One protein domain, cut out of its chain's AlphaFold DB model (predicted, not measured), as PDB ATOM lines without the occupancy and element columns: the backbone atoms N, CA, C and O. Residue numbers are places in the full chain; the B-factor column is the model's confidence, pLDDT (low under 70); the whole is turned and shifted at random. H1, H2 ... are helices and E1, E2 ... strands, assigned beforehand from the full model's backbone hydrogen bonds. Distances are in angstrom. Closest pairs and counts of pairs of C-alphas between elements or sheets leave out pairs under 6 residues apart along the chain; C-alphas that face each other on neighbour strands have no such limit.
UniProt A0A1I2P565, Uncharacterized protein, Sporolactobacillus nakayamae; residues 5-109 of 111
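Overview. This is residues 5 to 109 of the 111 residues of an uncharacterized protein of Sporolactobacillus nakayamae (UniProt A0A1I2P565). What is the shape? H2 is the middle of a small body, with H1, H3, E2 of the E1 E2 hairpin and the near part of H4 packed round it, while residues 97 to 109 stick out as an arm. What builds it? The 105 printed residues hold antiparallel E1 and E2, then H1 to H4, mostly helix; it is only just compact, close to loose, radius of gyration of the C-alphas 15.1 A, spanning 53 by 31 by 25 A.

Along the chain. Where are the strands? E1, residues 5 to 7, begins at C-alpha (29.774, -10.953, 29.975); E2 is 12 to 15. Where are the helices? H1 is 19 to 29, H2 42 to 56, H3 62 to 76, 20.7 A, and H4 78 to 107, 45.0 A, ending at C-alpha (60.263, 1.440, 39.821).

Arrangement. Do the strands pair? In hairpin E1 E2, N 6 and O 13 are within hydrogen-bond range, 2.9 A. What touches H2, the hub? H1 touches it at a shallow tilt of 30 degrees, opposite ways, a helical hairpin, closest C-alphas Ala 21 and Val 51, 6.1 A. H3 is about perpendicular, 78 degrees, closest C-alphas Ala 65 and Tyr 50, 5.1 A; H4 touches with residues 82 to 85 alone, closest C-alphas Ile 85 and Leu 49, 7.1 A. Are helix backbones complete? Every O i to N i+4 pair is within hydrogen-bond range in H1, H2 and H3, and 25 of 26 in H4.

Size, cuts and confidence. How large? The farthest C-alphas, Glu 74 and Lys 109, are 53.3 A apart. Any cut or weak part? The printed part has no cut, H1 to H2 is a long link, and pLDDT is under 70 at residues 38 to 39 and 95 to 109.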
ATOM      1  N   ILE A   5      30.878 -10.938  30.931       96.38
ATOM      2  CA  ILE A   5      29.774 -10.953  29.975       96.38
ATOM      3  C   ILE A   5      28.771 -12.020  30.406       96.38
ATOM      4  O   ILE A   5      29.141 -13.178  30.606       96.38
ATOM      5  N   ILE A   6      27.505 -11.627  30.523       96.69
ATOM      6  CA  ILE A   6      26.375 -12.543  30.666       96.69
ATOM      7  C   ILE A   6      25.505 -12.385  29.424       96.69
ATOM      8  O   ILE A   6      24.877 -11.353  29.221       96.69
ATOM      9  N   GLN A   7      25.487 -13.408  28.579       95.88
ATOM     10  CA  GLN A   7      24.600 -13.460  27.419       95.88
ATOM     11  C   GLN A   7      23.320 -14.198  27.791       95.88
ATOM     12  O   GLN A   7      23.391 -15.230  28.456       95.88
ATOM     13  N   THR A   8      22.190 -13.683  27.340       94.62
ATOM     14  CA  THR A   8      20.877 -14.340  27.319       94.62
ATOM     15  C   THR A   8      20.440 -14.482  25.861       94.62
ATOM     16  O   THR A   8      21.123 -13.976  24.965       94.62
ATOM     17  N   ARG A   9      19.306 -15.127  25.594       93.38
ATOM     18  CA  ARG A   9      18.743 -15.217  24.235       93.38
ATOM     19  C   ARG A   9      18.483 -13.842  23.618       93.38
ATOM     20  O   ARG A   9      18.671 -13.675  22.419       93.38
ATOM     21  N   ASN A  10      18.072 -12.880  24.442       91.44
ATOM     22  CA  ASN A  10      17.563 -11.589  23.977       91.44
ATOM     23  C   ASN A  10      18.534 -10.426  24.206       91.44
ATOM     24  O   ASN A  10      18.341  -9.355  23.637       91.44
ATOM     25  N   ASP A  11      19.545 -10.597  25.060       95.25
ATOM     26  CA  ASP A  11      20.379  -9.483  25.503       95.25
ATOM     27  C   ASP A  11      21.782  -9.927  25.943       95.25
ATOM     28  O   ASP A  11      22.007 -11.074  26.340       95.25
ATOM     29  N   THR A  12      22.733  -8.996  25.900       97.12
ATOM     30  CA  THR A  12      24.097  -9.164  26.405       97.12
ATOM     31  C   THR A  12      24.378  -8.130  27.486       97.12
ATOM     32  O   THR A  12      24.446  -6.925  27.241       97.12
ATOM     33  N   TYR A  13      24.620  -8.620  28.693       97.25
ATOM     34  CA  TYR A  13      24.939  -7.812  29.855       97.25
ATOM     35  C   TYR A  13      26.442  -7.779  30.086       97.25
ATOM     36  O   TYR A  13      27.123  -8.805  30.084       97.25
ATOM     37  N   PHE A  14      26.954  -6.579  30.335       97.12
ATOM     38  CA  PHE A  14      28.345  -6.357  30.687       97.12
ATOM     39  C   PHE A  14      28.420  -5.926  32.142       97.12
ATOM     40  O   PHE A  14      27.840  -4.908  32.506       97.12
ATOM     41  N   LEU A  15      29.163  -6.669  32.953       97.38
ATOM     42  CA  LEU A  15      29.411  -6.343  34.350       97.38
ATOM     43  C   LEU A  15      30.837  -5.847  34.526       97.38
ATOM     44  O   LEU A  15      31.779  -6.416  33.967       97.38
ATOM     45  N   ARG A  16      31.013  -4.802  35.333       95.44
ATOM     46  CA  ARG A  16      32.335  -4.278  35.678       95.44
ATOM     47  C   ARG A  16      32.406  -3.937  37.160       95.44
ATOM     48  O   ARG A  16      31.739  -3.019  37.612       95.44
ATOM     49  N   PHE A  17      33.310  -4.596  37.874       94.94
ATOM     50  CA  PHE A  17      33.578  -4.316  39.284       94.94
ATOM     51  C   PHE A  17      34.880  -3.532  39.425       94.94
ATOM     52  O   PHE A  17      35.972  -4.094  39.410       94.94
ATOM     53  N   THR A  18      34.770  -2.204  39.459       93.50
ATOM     54  CA  THR A  18      35.884  -1.320  39.830       93.50
ATOM     55  C   THR A  18      35.999  -1.166  41.343       93.50
ATOM     56  O   THR A  18      35.108  -1.604  42.053       93.50
ATOM     57  N   ILE A  19      37.051  -0.509  41.852       92.88
ATOM     58  CA  ILE A  19      37.101  -0.131  43.277       92.88
ATOM     59  C   ILE A  19      35.843   0.651  43.667       92.88
ATOM     60  O   ILE A  19      35.191   0.300  44.637       92.88
ATOM     61  N   ASN A  20      35.432   1.624  42.852       95.50
ATOM     62  CA  ASN A  20      34.223   2.403  43.124       95.50
ATOM     63  C   ASN A  20      32.950   1.548  43.061       95.50
ATOM     64  O   ASN A  20      32.006   1.814  43.788       95.50
ATOM     65  N   ALA A  21      32.922   0.524  42.206       96.12
ATOM     66  CA  ALA A  21      31.813  -0.424  42.175       96.12
ATOM     67  C   ALA A  21      31.770  -1.256  43.467       96.12
ATOM     68  O   ALA A  21      30.703  -1.492  44.014       96.12
ATOM     69  N   HIS A  22      32.926  -1.673  43.983       94.75
ATOM     70  CA  HIS A  22      32.986  -2.376  45.262       94.75
ATOM     71  C   HIS A  22      32.512  -1.494  46.409       94.75
ATOM     72  O   HIS A  22      31.616  -1.909  47.131       94.75
ATOM     73  N   CYS A  23      33.024  -0.265  46.517       96.19
ATOM     74  CA  CYS A  23      32.583   0.682  47.543       96.19
ATOM     75  C   CYS A  23      31.074   0.941  47.466       96.19
ATOM     76  O   CYS A  23      30.390   0.830  48.473       96.19
ATOM     77  N   GLU A  24      30.530   1.188  46.269       97.75
ATOM     78  CA  GLU A  24      29.088   1.402  46.092       97.75
ATOM     79  C   GLU A  24      28.267   0.175  46.521       97.75
ATOM     80  O   GLU A  24      27.229   0.308  47.166       97.75
ATOM     81  N   ALA A  25      28.722  -1.036  46.194       97.00
ATOM     82  CA  ALA A  25      28.052  -2.250  46.643       97.00
ATOM     83  C   ALA A  25      28.134  -2.421  48.170       97.00
ATOM     84  O   ALA A  25      27.123  -2.759  48.779       97.00
ATOM     85  N   GLU A  26      29.278  -2.149  48.801       96.44
ATOM     86  CA  GLU A  26      29.434  -2.194  50.265       96.44
ATOM     87  C   GLU A  26      28.547  -1.166  50.973       96.44
ATOM     88  O   GLU A  26      27.890  -1.501  51.955       96.44
ATOM     89  N   GLU A  27      28.467   0.056  50.447       97.75
ATOM     90  CA  GLU A  27      27.604   1.123  50.965       97.75
ATOM     91  C   GLU A  27      26.122   0.724  50.933       97.75
ATOM     92  O   GLU A  27      25.391   0.984  51.888       97.75
ATOM     93  N   ILE A  28      25.679   0.049  49.866       97.38
ATOM     94  CA  ILE A  28      24.297  -0.446  49.745       97.38
ATOM     95  C   ILE A  28      24.052  -1.650  50.664       97.38
ATOM     96  O   ILE A  28      22.970  -1.782  51.236       97.38
ATOM     97  N   LEU A  29      25.025  -2.558  50.779       95.69
ATOM     98  CA  LEU A  29      24.897  -3.784  51.574       95.69
ATOM     99  C   LEU A  29      25.071  -3.540  53.078       95.69
ATOM    100  O   LEU A  29      24.595  -4.342  53.879       95.69
ATOM    101  N   GLY A  30      25.766  -2.469  53.463       95.50
ATOM    102  CA  GLY A  30      26.149  -2.182  54.845       95.50
ATOM    103  C   GLY A  30      27.231  -3.115  55.399       95.50
ATOM    104  O   GLY A  30      27.509  -3.078  56.596       95.50
ATOM    105  N   ILE A  31      27.834  -3.957  54.553       92.44
ATOM    106  CA  ILE A  31      28.886  -4.907  54.926       92.44
ATOM    107  C   ILE A  31      29.976  -4.966  53.847       92.44
ATOM    108  O   ILE A  31      29.671  -4.788  52.665       92.44
ATOM    109  N   PRO A  32      31.233  -5.263  54.222       92.12
ATOM    110  CA  PRO A  32      32.312  -5.437  53.257       92.12
ATOM    111  C   PRO A  32      32.077  -6.616  52.307       92.12
ATOM    112  O   PRO A  32      31.624  -7.685  52.727       92.12
ATOM    113  N   ILE A  33      32.497  -6.481  51.048       88.75
ATOM    114  CA  ILE A  33      32.403  -7.553  50.041       88.75
ATOM    115  C   ILE A  33      33.250  -8.764  50.439       88.75
ATOM    116  O   ILE A  33      32.907  -9.898  50.123       88.75
ATOM    117  N   THR A  34      34.335  -8.545  51.181       86.06
ATOM    118  CA  THR A  34      35.200  -9.610  51.712       86.06
ATOM    119  C   THR A  34      34.513 -10.497  52.749       86.06
ATOM    120  O   THR A  34      35.017 -11.578  53.042       86.06
ATOM    121  N   GLN A  35      33.378 -10.061  53.302       88.06
ATOM    122  CA  GLN A  35      32.565 -10.838  54.241       88.06
ATOM    123  C   GLN A  35      31.411 -11.575  53.552       88.06
ATOM    124  O   GLN A  35      30.659 -12.292  54.213       88.06
ATOM    125  N   LEU A  36      31.259 -11.425  52.231       85.50
ATOM    126  CA  LEU A  36      30.306 -12.219  51.468       85.50
ATOM    127  C   LEU A  36      30.809 -13.663  51.408       85.50
ATOM    128  O   LEU A  36      31.777 -13.970  50.715       85.50
ATOM    129  N   GLY A  37      30.165 -14.541  52.174       76.31
ATOM    130  CA  GLY A  37      30.391 -15.982  52.104       76.31
ATOM    131  C   GLY A  37      29.616 -16.644  50.964       76.31
ATOM    132  O   GLY A  37      28.829 -16.003  50.264       76.31
ATOM    133  N   ASP A  38      29.776 -17.962  50.845       68.06
ATOM    134  CA  ASP A  38      29.146 -18.787  49.801       68.06
ATOM    135  C   ASP A  38      27.606 -18.721  49.804       68.06
ATOM    136  O   ASP A  38      26.961 -18.958  48.786       68.06
ATOM    137  N   ASN A  39      27.008 -18.326  50.932       65.44
ATOM    138  CA  ASN A  39      25.562 -18.208  51.124       65.44
ATOM    139  C   ASN A  39      25.034 -16.776  50.928       65.44
ATOM    140  O   ASN A  39      24.053 -16.387  51.565       65.44
ATOM    141  N   ALA A  40      25.686 -15.961  50.094       82.62
ATOM    142  CA  ALA A  40      25.190 -14.627  49.771       82.62
ATOM    143  C   ALA A  40      23.727 -14.694  49.286       82.62
ATOM    144  O   ALA A  40      23.396 -15.383  48.321       82.62
ATOM    145  N   GLY A  41      22.844 -13.984  49.993       91.00
ATOM    146  CA  GLY A  41      21.410 -14.007  49.728       91.00
ATOM    147  C   GLY A  41      21.039 -13.392  48.376       91.00
ATOM    148  O   GLY A  41      21.815 -12.664  47.754       91.00
ATOM    149  N   ILE A  42      19.803 -13.635  47.938       93.88
ATOM    150  CA  ILE A  42      19.264 -13.115  46.668       93.88
ATOM    151  C   ILE A  42      19.385 -11.585  46.588       93.88
ATOM    152  O   ILE A  42      19.763 -11.049  45.547       93.88
ATOM    153  N   SER A  43      19.121 -10.875  47.689       95.69
ATOM    154  CA  SER A  43      19.267  -9.417  47.762       95.69
ATOM    155  C   SER A  43      20.705  -8.967  47.502       95.69
ATOM    156  O   SER A  43      20.911  -8.018  46.747       95.69
ATOM    157  N   THR A  44      21.691  -9.673  48.059       96.12
ATOM    158  CA  THR A  44      23.113  -9.409  47.831       96.12
ATOM    159  C   THR A  44      23.477  -9.590  46.367       96.12
ATOM    160  O   THR A  44      24.079  -8.700  45.766       96.12
ATOM    161  N   MET A  45      23.069 -10.708  45.763       96.19
ATOM    162  CA  MET A  45      23.360 -10.966  44.354       96.19
ATOM    163  C   MET A  45      22.693  -9.942  43.429       96.19
ATOM    164  O   MET A  45      23.315  -9.493  42.464       96.19
ATOM    165  N   ARG A  46      21.469  -9.504  43.756       98.00
ATOM    166  CA  ARG A  46      20.785  -8.415  43.046       98.00
ATOM    167  C   ARG A  46      21.570  -7.108  43.136       98.00
ATOM    168  O   ARG A  46      21.751  -6.451  42.114       98.00
ATOM    169  N   THR A  47      22.063  -6.743  44.320       98.25
ATOM    170  CA  THR A  47      22.890  -5.538  44.505       98.25
ATOM    171  C   THR A  47      24.175  -5.617  43.684       98.25
ATOM    172  O   THR A  47      24.508  -4.669  42.973       98.25
ATOM    173  N   LEU A  48      24.871  -6.757  43.713       97.06
ATOM    174  CA  LEU A  48      26.087  -6.955  42.923       97.06
ATOM    175  C   LEU A  48      25.807  -6.849  41.421       97.06
ATOM    176  O   LEU A  48      26.557  -6.187  40.703       97.06
ATOM    177  N   LEU A  49      24.711  -7.443  40.943       98.19
ATOM    178  CA  LEU A  49      24.291  -7.317  39.552       98.19
ATOM    179  C   LEU A  49      23.985  -5.857  39.186       98.19
ATOM    180  O   LEU A  49      24.505  -5.367  38.186       98.19
ATOM    181  N   TYR A  50      23.187  -5.159  39.999       98.62
ATOM    182  CA  TYR A  50      22.834  -3.749  39.809       98.62
ATOM    183  C   TYR A  50      24.081  -2.869  39.658       98.62
ATOM    184  O   TYR A  50      24.241  -2.169  38.652       98.62
ATOM    185  N   VAL A  51      25.007  -2.958  40.616       98.12
ATOM    186  CA  VAL A  51      26.235  -2.160  40.592       98.12
ATOM    187  C   VAL A  51      27.124  -2.569  39.413       98.12
ATOM    188  O   VAL A  51      27.639  -1.714  38.686       98.12
ATOM    189  N   GLY A  52      27.258  -3.873  39.164       97.62
ATOM    190  CA  GLY A  52      28.037  -4.406  38.051       97.62
ATOM    191  C   GLY A  52      27.547  -3.902  36.691       97.62
ATOM    192  O   GLY A  52      28.373  -3.499  35.867       97.62
ATOM    193  N   LEU A  53      26.230  -3.877  36.464       98.12
ATOM    194  CA  LEU A  53      25.594  -3.367  35.243       98.12
ATOM    195  C   LEU A  53      25.827  -1.865  35.073       98.12
ATOM    196  O   LEU A  53      26.282  -1.425  34.010       98.12
ATOM    197  N   LYS A  54      25.593  -1.089  36.138       97.94
ATOM    198  CA  LYS A  54      25.793   0.367  36.149       97.94
ATOM    199  C   LYS A  54      27.214   0.727  35.719       97.94
ATOM    200  O   LYS A  54      27.405   1.480  34.765       97.94
ATOM    201  N   HIS A  55      28.219   0.122  36.348       96.81
ATOM    202  CA  HIS A  55      29.634   0.348  36.013       96.81
ATOM    203  C   HIS A  55      30.058  -0.326  34.697       96.81
ATOM    204  O   HIS A  55      31.070   0.044  34.091       96.81
ATOM    205  N   GLY A  56      29.287  -1.304  34.225       96.12
ATOM    206  CA  GLY A  56      29.445  -1.961  32.929       96.12
ATOM    207  C   GLY A  56      29.008  -1.117  31.728       96.12
ATOM    208  O   GLY A  56      29.401  -1.432  30.596       96.12
ATOM    209  N   GLY A  57      28.287  -0.020  31.982       95.75
ATOM    210  CA  GLY A  57      27.758   0.906  30.978       95.75
ATOM    211  C   GLY A  57      26.250   0.789  30.754       95.75
ATOM    212  O   GLY A  57      25.749   1.360  29.791       95.75
ATOM    213  N   ARG A  58      25.531   0.058  31.613       95.88
ATOM    214  CA  ARG A  58      24.073  -0.079  31.563       95.88
ATOM    215  C   ARG A  58      23.462   0.394  32.887       95.88
ATOM    216  O   ARG A  58      23.261  -0.421  33.786       95.88
ATOM    217  N   PRO A  59      23.199   1.701  33.042       94.75
ATOM    218  CA  PRO A  59      22.493   2.197  34.214       94.75
ATOM    219  C   PRO A  59      21.070   1.627  34.224       94.75
ATOM    220  O   PRO A  59      20.340   1.734  33.242       94.75
ATOM    221  N   VAL A  60      20.705   1.000  35.335       97.06
ATOM    222  CA  VAL A  60      19.385   0.412  35.598       97.06
ATOM    223  C   VAL A  60      18.980   0.764  37.023       97.06
ATOM    224  O   VAL A  60      19.833   1.167  37.809       97.06
ATOM    225  N   THR A  61      17.711   0.616  37.377       98.25
ATOM    226  CA  THR A  61      17.260   0.665  38.776       98.25
ATOM    227  C   THR A  61      17.493  -0.680  39.480       98.25
ATOM    228  O   THR A  61      17.735  -1.698  38.829       98.25
ATOM    229  N   MET A  62      17.394  -0.715  40.814       98.06
ATOM    230  CA  MET A  62      17.447  -1.974  41.577       98.06
ATOM    231  C   MET A  62      16.333  -2.952  41.177       98.06
ATOM    232  O   MET A  62      16.578  -4.154  41.090       98.06
ATOM    233  N   ASP A  63      15.136  -2.443  40.882       98.50
ATOM    234  CA  ASP A  63      14.013  -3.267  40.419       98.50
ATOM    235  C   ASP A  63      14.290  -3.853  39.033       98.50
ATOM    236  O   ASP A  63      14.130  -5.051  38.818       98.50
ATOM    237  N   GLN A  64      14.810  -3.040  38.108       98.44
ATOM    238  CA  GLN A  64      15.224  -3.521  36.789       98.44
ATOM    239  C   GLN A  64      16.343  -4.565  36.885       98.44
ATOM    240  O   GLN A  64      16.323  -5.545  36.145       98.44
ATOM    241  N   ALA A  65      17.298  -4.395  37.803       98.31
ATOM    242  CA  ALA A  65      18.312  -5.412  38.064       98.31
ATOM    243  C   ALA A  65      17.694  -6.714  38.603       98.31
ATOM    244  O   ALA A  65      18.144  -7.790  38.220       98.31
ATOM    245  N   GLY A  66      16.648  -6.631  39.432       98.38
ATOM    246  CA  GLY A  66      15.861  -7.789  39.867       98.38
ATOM    247  C   GLY A  66      15.227  -8.537  38.693       98.38
ATOM    248  O   GLY A  66      15.434  -9.739  38.563       98.38
ATOM    249  N   ASN A  67      14.562  -7.818  37.789       98.38
ATOM    250  CA  ASN A  67      13.945  -8.415  36.598       98.38
ATOM    251  C   ASN A  67      14.993  -9.060  35.669       98.38
ATOM    252  O   ASN A  67      14.773 -10.133  35.116       98.38
ATOM    253  N   ILE A  68      16.165  -8.431  35.516       98.25
ATOM    254  CA  ILE A  68      17.282  -8.999  34.743       98.25
ATOM    255  C   ILE A  68      17.822 -10.265  35.421       98.25
ATOM    256  O   ILE A  68      18.102 -11.251  34.742       98.25
ATOM    257  N   MET A  69      17.979 -10.246  36.749       98.12
ATOM    258  CA  MET A  69      18.404 -11.414  37.527       98.12
ATOM    259  C   MET A  69      17.429 -12.578  37.337       98.12
ATOM    260  O   MET A  69      17.874 -13.686  37.046       98.12
ATOM    261  N   GLU A  70      16.125 -12.320  37.447       98.25
ATOM    262  CA  GLU A  70      15.068 -13.306  37.212       98.25
ATOM    263  C   GLU A  70      15.164 -13.904  35.804       98.25
ATOM    264  O   GLU A  70      15.276 -15.120  35.674       98.25
ATOM    265  N   GLN A  71      15.265 -13.065  34.767       97.88
ATOM    266  CA  GLN A  71      15.413 -13.518  33.380       97.88
ATOM    267  C   GLN A  71      16.653 -14.410  33.183       97.88
ATOM    268  O   GLN A  71      16.593 -15.436  32.504       97.88
ATOM    269  N   ILE A  72      17.803 -14.026  33.750       98.00
ATOM    270  CA  ILE A  72      19.037 -14.819  33.634       98.00
ATOM    271  C   ILE A  72      18.865 -16.178  34.323       98.00
ATOM    272  O   ILE A  72      19.309 -17.192  33.782       98.00
ATOM    273  N   ILE A  73      18.244 -16.205  35.505       97.69
ATOM    274  CA  ILE A  73      18.031 -17.429  36.286       97.69
ATOM    275  C   ILE A  73      17.021 -18.349  35.601       97.69
ATOM    276  O   ILE A  73      17.258 -19.552  35.552       97.69
ATOM    277  N   GLU A  74      15.938 -17.812  35.044       97.75
ATOM    278  CA  GLU A  74      14.953 -18.591  34.289       97.75
ATOM    279  C   GLU A  74      15.596 -19.266  33.068       97.75
ATOM    280  O   GLU A  74      15.355 -20.441  32.797       97.75
ATOM    281  N   GLU A  75      16.471 -18.551  32.354       97.75
ATOM    282  CA  GLU A  75      17.111 -19.081  31.148       97.75
ATOM    283  C   GLU A  75      18.279 -20.035  31.448       97.75
ATOM    284  O   GLU A  75      18.483 -21.010  30.717       97.75
ATOM    285  N   LYS A  76      19.093 -19.735  32.467       97.50
ATOM    286  CA  LYS A  76      20.405 -20.382  32.677       97.50
ATOM    287  C   LYS A  76      20.588 -21.041  34.038       97.50
ATOM    288  O   LYS A  76      21.590 -21.723  34.244       97.50
ATOM    289  N   GLY A  77      19.639 -20.866  34.948       96.94
ATOM    290  CA  GLY A  77      19.684 -21.401  36.302       96.94
ATOM    291  C   GLY A  77      20.452 -20.524  37.293       96.94
ATOM    292  O   GLY A  77      21.327 -19.726  36.942       96.94
ATOM    293  N   MET A  78      20.129 -20.712  38.576       94.88
ATOM    294  CA  MET A  78      20.724 -19.966  39.693       94.88
ATOM    295  C   MET A  78      22.231 -20.210  39.828       94.88
ATOM    296  O   MET A  78      22.977 -19.271  40.091       94.88
ATOM    297  N   GLU A  79      22.690 -21.444  39.606       94.94
ATOM    298  CA  GLU A  79      24.109 -21.811  39.712       94.94
ATOM    299  C   GLU A  79      24.976 -21.083  38.676       94.94
ATOM    300  O   GLU A  79      26.050 -20.570  38.996       94.94
ATOM    301  N   PHE A  80      24.492 -20.975  37.435       96.06
ATOM    302  CA  PHE A  80      25.183 -20.209  36.401       96.06
ATOM    303  C   PHE A  80      25.306 -18.738  36.806       96.06
ATOM    304  O   PHE A  80      26.379 -18.139  36.693       96.06
ATOM    305  N   PHE A  81      24.205 -18.155  37.284       96.38
ATOM    306  CA  PHE A  81      24.168 -16.760  37.693       96.38
ATOM    307  C   PHE A  81      25.113 -16.482  38.871       96.38
ATOM    308  O   PHE A  81      25.965 -15.593  38.760       96.38
ATOM    309  N   SER A  82      25.025 -17.263  39.954       93.81
ATOM    310  CA  SER A  82      25.888 -17.098  41.129       93.81
ATOM    311  C   SER A  82      27.364 -17.235  40.755       93.81
ATOM    312  O   SER A  82      28.170 -16.381  41.120       93.81
ATOM    313  N   THR A  83      27.705 -18.231  39.931       93.94
ATOM    314  CA  THR A  83      29.071 -18.439  39.436       93.94
ATOM    315  C   THR A  83      29.569 -17.219  38.669       93.94
ATOM    316  O   THR A  83      30.675 -16.741  38.919       93.94
ATOM    317  N   LYS A  84      28.759 -16.647  37.767       95.56
ATOM    318  CA  LYS A  84      29.171 -15.470  36.984       95.56
ATOM    319  C   LYS A  84      29.383 -14.228  37.841       95.56
ATOM    320  O   LYS A  84      30.337 -13.490  37.580       95.56
ATOM    321  N   ILE A  85      28.543 -14.003  38.849       95.19
ATOM    322  CA  ILE A  85      28.721 -12.896  39.796       95.19
ATOM    323  C   ILE A  85      30.005 -13.096  40.608       95.19
ATOM    324  O   ILE A  85      30.860 -12.205  40.614       95.19
ATOM    325  N   SER A  86      30.202 -14.277  41.197       92.06
ATOM    326  CA  SER A  86      31.401 -14.605  41.976       92.06
ATOM    327  C   SER A  86      32.682 -14.476  41.149       92.06
ATOM    328  O   SER A  86      33.628 -13.807  41.568       92.06
ATOM    329  N   GLU A  87      32.704 -15.018  39.928       91.69
ATOM    330  CA  GLU A  87      33.836 -14.879  39.008       91.69
ATOM    331  C   GLU A  87      34.128 -13.410  38.661       91.69
ATOM    332  O   GLU A  87      35.286 -13.039  38.458       91.69
ATOM    333  N   ALA A  88      33.096 -12.573  38.510       92.88
ATOM    334  CA  ALA A  88      33.262 -11.159  38.178       92.88
ATOM    335  C   ALA A  88      33.905 -10.383  39.334       92.88
ATOM    336  O   ALA A  88      34.838  -9.602  39.116       92.88
ATOM    337  N   VAL A  89      33.442 -10.645  40.556       91.62
ATOM    338  CA  VAL A  89      33.991 -10.060  41.781       91.62
ATOM    339  C   VAL A  89      35.436 -10.530  41.989       91.62
ATOM    340  O   VAL A  89      36.337  -9.698  42.075       91.62
ATOM    341  N   GLN A  90      35.712 -11.836  41.941       88.81
ATOM    342  CA  GLN A  90      37.065 -12.383  42.143       88.81
ATOM    343  C   GLN A  90      38.080 -11.893  41.100       88.81
ATOM    344  O   GLN A  90      39.203 -11.508  41.443       88.81
ATOM    345  N   ARG A  91      37.697 -11.846  39.814       87.19
ATOM    346  CA  ARG A  91      38.585 -11.356  38.742       87.19
ATOM    347  C   ARG A  91      39.034  -9.918  38.966       87.19
ATOM    348  O   ARG A  91      40.165  -9.570  38.620       87.19
ATOM    349  N   SER A  92      38.171  -9.088  39.544       85.00
ATOM    350  CA  SER A  92      38.515  -7.698  39.828       85.00
ATOM    351  C   SER A  92      39.628  -7.570  40.880       85.00
ATOM    352  O   SER A  92      40.524  -6.747  40.691       85.00
ATOM    353  N   PHE A  93      39.651  -8.434  41.902       82.12
ATOM    354  CA  PHE A  93      40.704  -8.469  42.925       82.12
ATOM    355  C   PHE A  93      42.023  -9.043  42.387       82.12
ATOM    356  O   PHE A  93      43.090  -8.457  42.577       82.12
ATOM    357  N   ASN A  94      41.970 -10.145  41.631       74.81
ATOM    358  CA  ASN A  94      43.177 -10.774  41.078       74.81
ATOM    359  C   ASN A  94      43.937  -9.848  40.119       74.81
ATOM    360  O   ASN A  94      45.173  -9.840  40.086       74.81
ATOM    361  N   LYS A  95      43.210  -9.023  39.359       65.12
ATOM    362  CA  LYS A  95      43.819  -8.025  38.480       65.12
ATOM    363  C   LYS A  95      44.527  -6.913  39.256       65.12
ATOM    364  O   LYS A  95      45.619  -6.520  38.855       65.12
ATOM    365  N   GLN A  96      43.958  -6.454  40.372       59.19
ATOM    366  CA  GLN A  96      44.590  -5.436  41.223       59.19
ATOM    367  C   GLN A  96      45.951  -5.906  41.741       59.19
ATOM    368  O   GLN A  96      46.924  -5.154  41.682       59.19
ATOM    369  N   ASN A  97      46.048  -7.169  42.162       62.16
ATOM    370  CA  ASN A  97      47.313  -7.741  42.616       62.16
ATOM    371  C   ASN A  97      48.368  -7.719  41.499       62.16
ATOM    372  O   ASN A  97      49.473  -7.219  41.703       62.16
ATOM    373  N   ASN A  98      48.023  -8.185  40.295       62.50
ATOM    374  CA  ASN A  98      48.966  -8.258  39.173       62.50
ATOM    375  C   ASN A  98      49.417  -6.867  38.672       62.50
ATOM    376  O   ASN A  98      50.605  -6.653  38.414       62.50
ATOM    377  N   ASP A  99      48.498  -5.898  38.605       62.19
ATOM    378  CA  ASP A  99      48.816  -4.518  38.214       62.19
ATOM    379  C   ASP A  99      49.769  -3.851  39.235       62.19
ATOM    380  O   ASP A  99      50.726  -3.173  38.843       62.19
ATOM    381  N   ASN A 100      49.594  -4.123  40.537       61.69
ATOM    382  CA  ASN A 100      50.498  -3.653  41.594       61.69
ATOM    383  C   ASN A 100      51.906  -4.273  41.493       61.69
ATOM    384  O   ASN A 100      52.907  -3.558  41.619       61.69
ATOM    385  N   TYR A 101      52.014  -5.577  41.206       60.19
ATOM    386  CA  TYR A 101      53.313  -6.243  41.024       60.19
ATOM    387  C   TYR A 101      54.108  -5.661  39.848       60.19
ATOM    388  O   TYR A 101      55.299  -5.367  39.994       60.19
ATOM    389  N   LYS A 102      53.466  -5.447  38.692       63.62
ATOM    390  CA  LYS A 102      54.134  -4.887  37.502       63.62
ATOM    391  C   LYS A 102      54.612  -3.455  37.726       63.62
ATOM    392  O   LYS A 102      55.720  -3.106  37.318       63.62
ATOM    393  N   ARG A 103      53.810  -2.642  38.418       60.59
ATOM    394  CA  ARG A 103      54.168  -1.261  38.755       60.59
ATOM    395  C   ARG A 103      55.418  -1.217  39.639       60.59
ATOM    396  O   ARG A 103      56.360  -0.501  39.311       60.59
ATOM    397  N   ASN A 104      55.491  -2.052  40.676       61.38
ATOM    398  CA  ASN A 104      56.638  -2.089  41.592       61.38
ATOM    399  C   ASN A 104      57.948  -2.587  40.947       61.38
ATOM    400  O   ASN A 104      59.025  -2.142  41.345       61.38
ATOM    401  N   GLN A 105      57.896  -3.452  39.928       59.75
ATOM    402  CA  GLN A 105      59.100  -3.859  39.185       59.75
ATOM    403  C   GLN A 105      59.621  -2.769  38.233       59.75
ATOM    404  O   GLN A 105      60.829  -2.673  38.021       59.75
ATOM    405  N   GLY A 106      58.739  -1.917  37.699       55.81
ATOM    406  CA  GLY A 106      59.131  -0.768  36.874       55.81
ATOM    407  C   GLY A 106      59.889   0.309  37.658       55.81
ATOM    408  O   GLY A 106      60.801   0.932  37.118       55.81
ATOM    409  N   PHE A 107      59.571   0.486  38.945       55.22
ATOM    410  CA  PHE A 107      60.263   1.440  39.821       55.22
ATOM    411  C   PHE A 107      61.630   0.943  40.319       55.22
ATOM    412  O   PHE A 107      62.515   1.759  40.553       55.22
ATOM    413  N   LYS A 108      61.857  -0.377  40.418       54.88
ATOM    414  CA  LYS A 108      63.151  -0.944  40.857       54.88
ATOM    415  C   LYS A 108      64.267  -0.928  39.796       54.88
ATOM    416  O   LYS A 108      65.387  -1.294  40.121       54.88
ATOM    417  N   LYS A 109      63.995  -0.517  38.548       53.19
ATOM    418  CA  LYS A 109      65.000  -0.444  37.461       53.19
ATOM    419  C   LYS A 109      65.608   0.952  37.233       53.19
ATOM    420  O   LYS A 109      66.323   1.139  36.255       53.19
TER     421      LYS A 109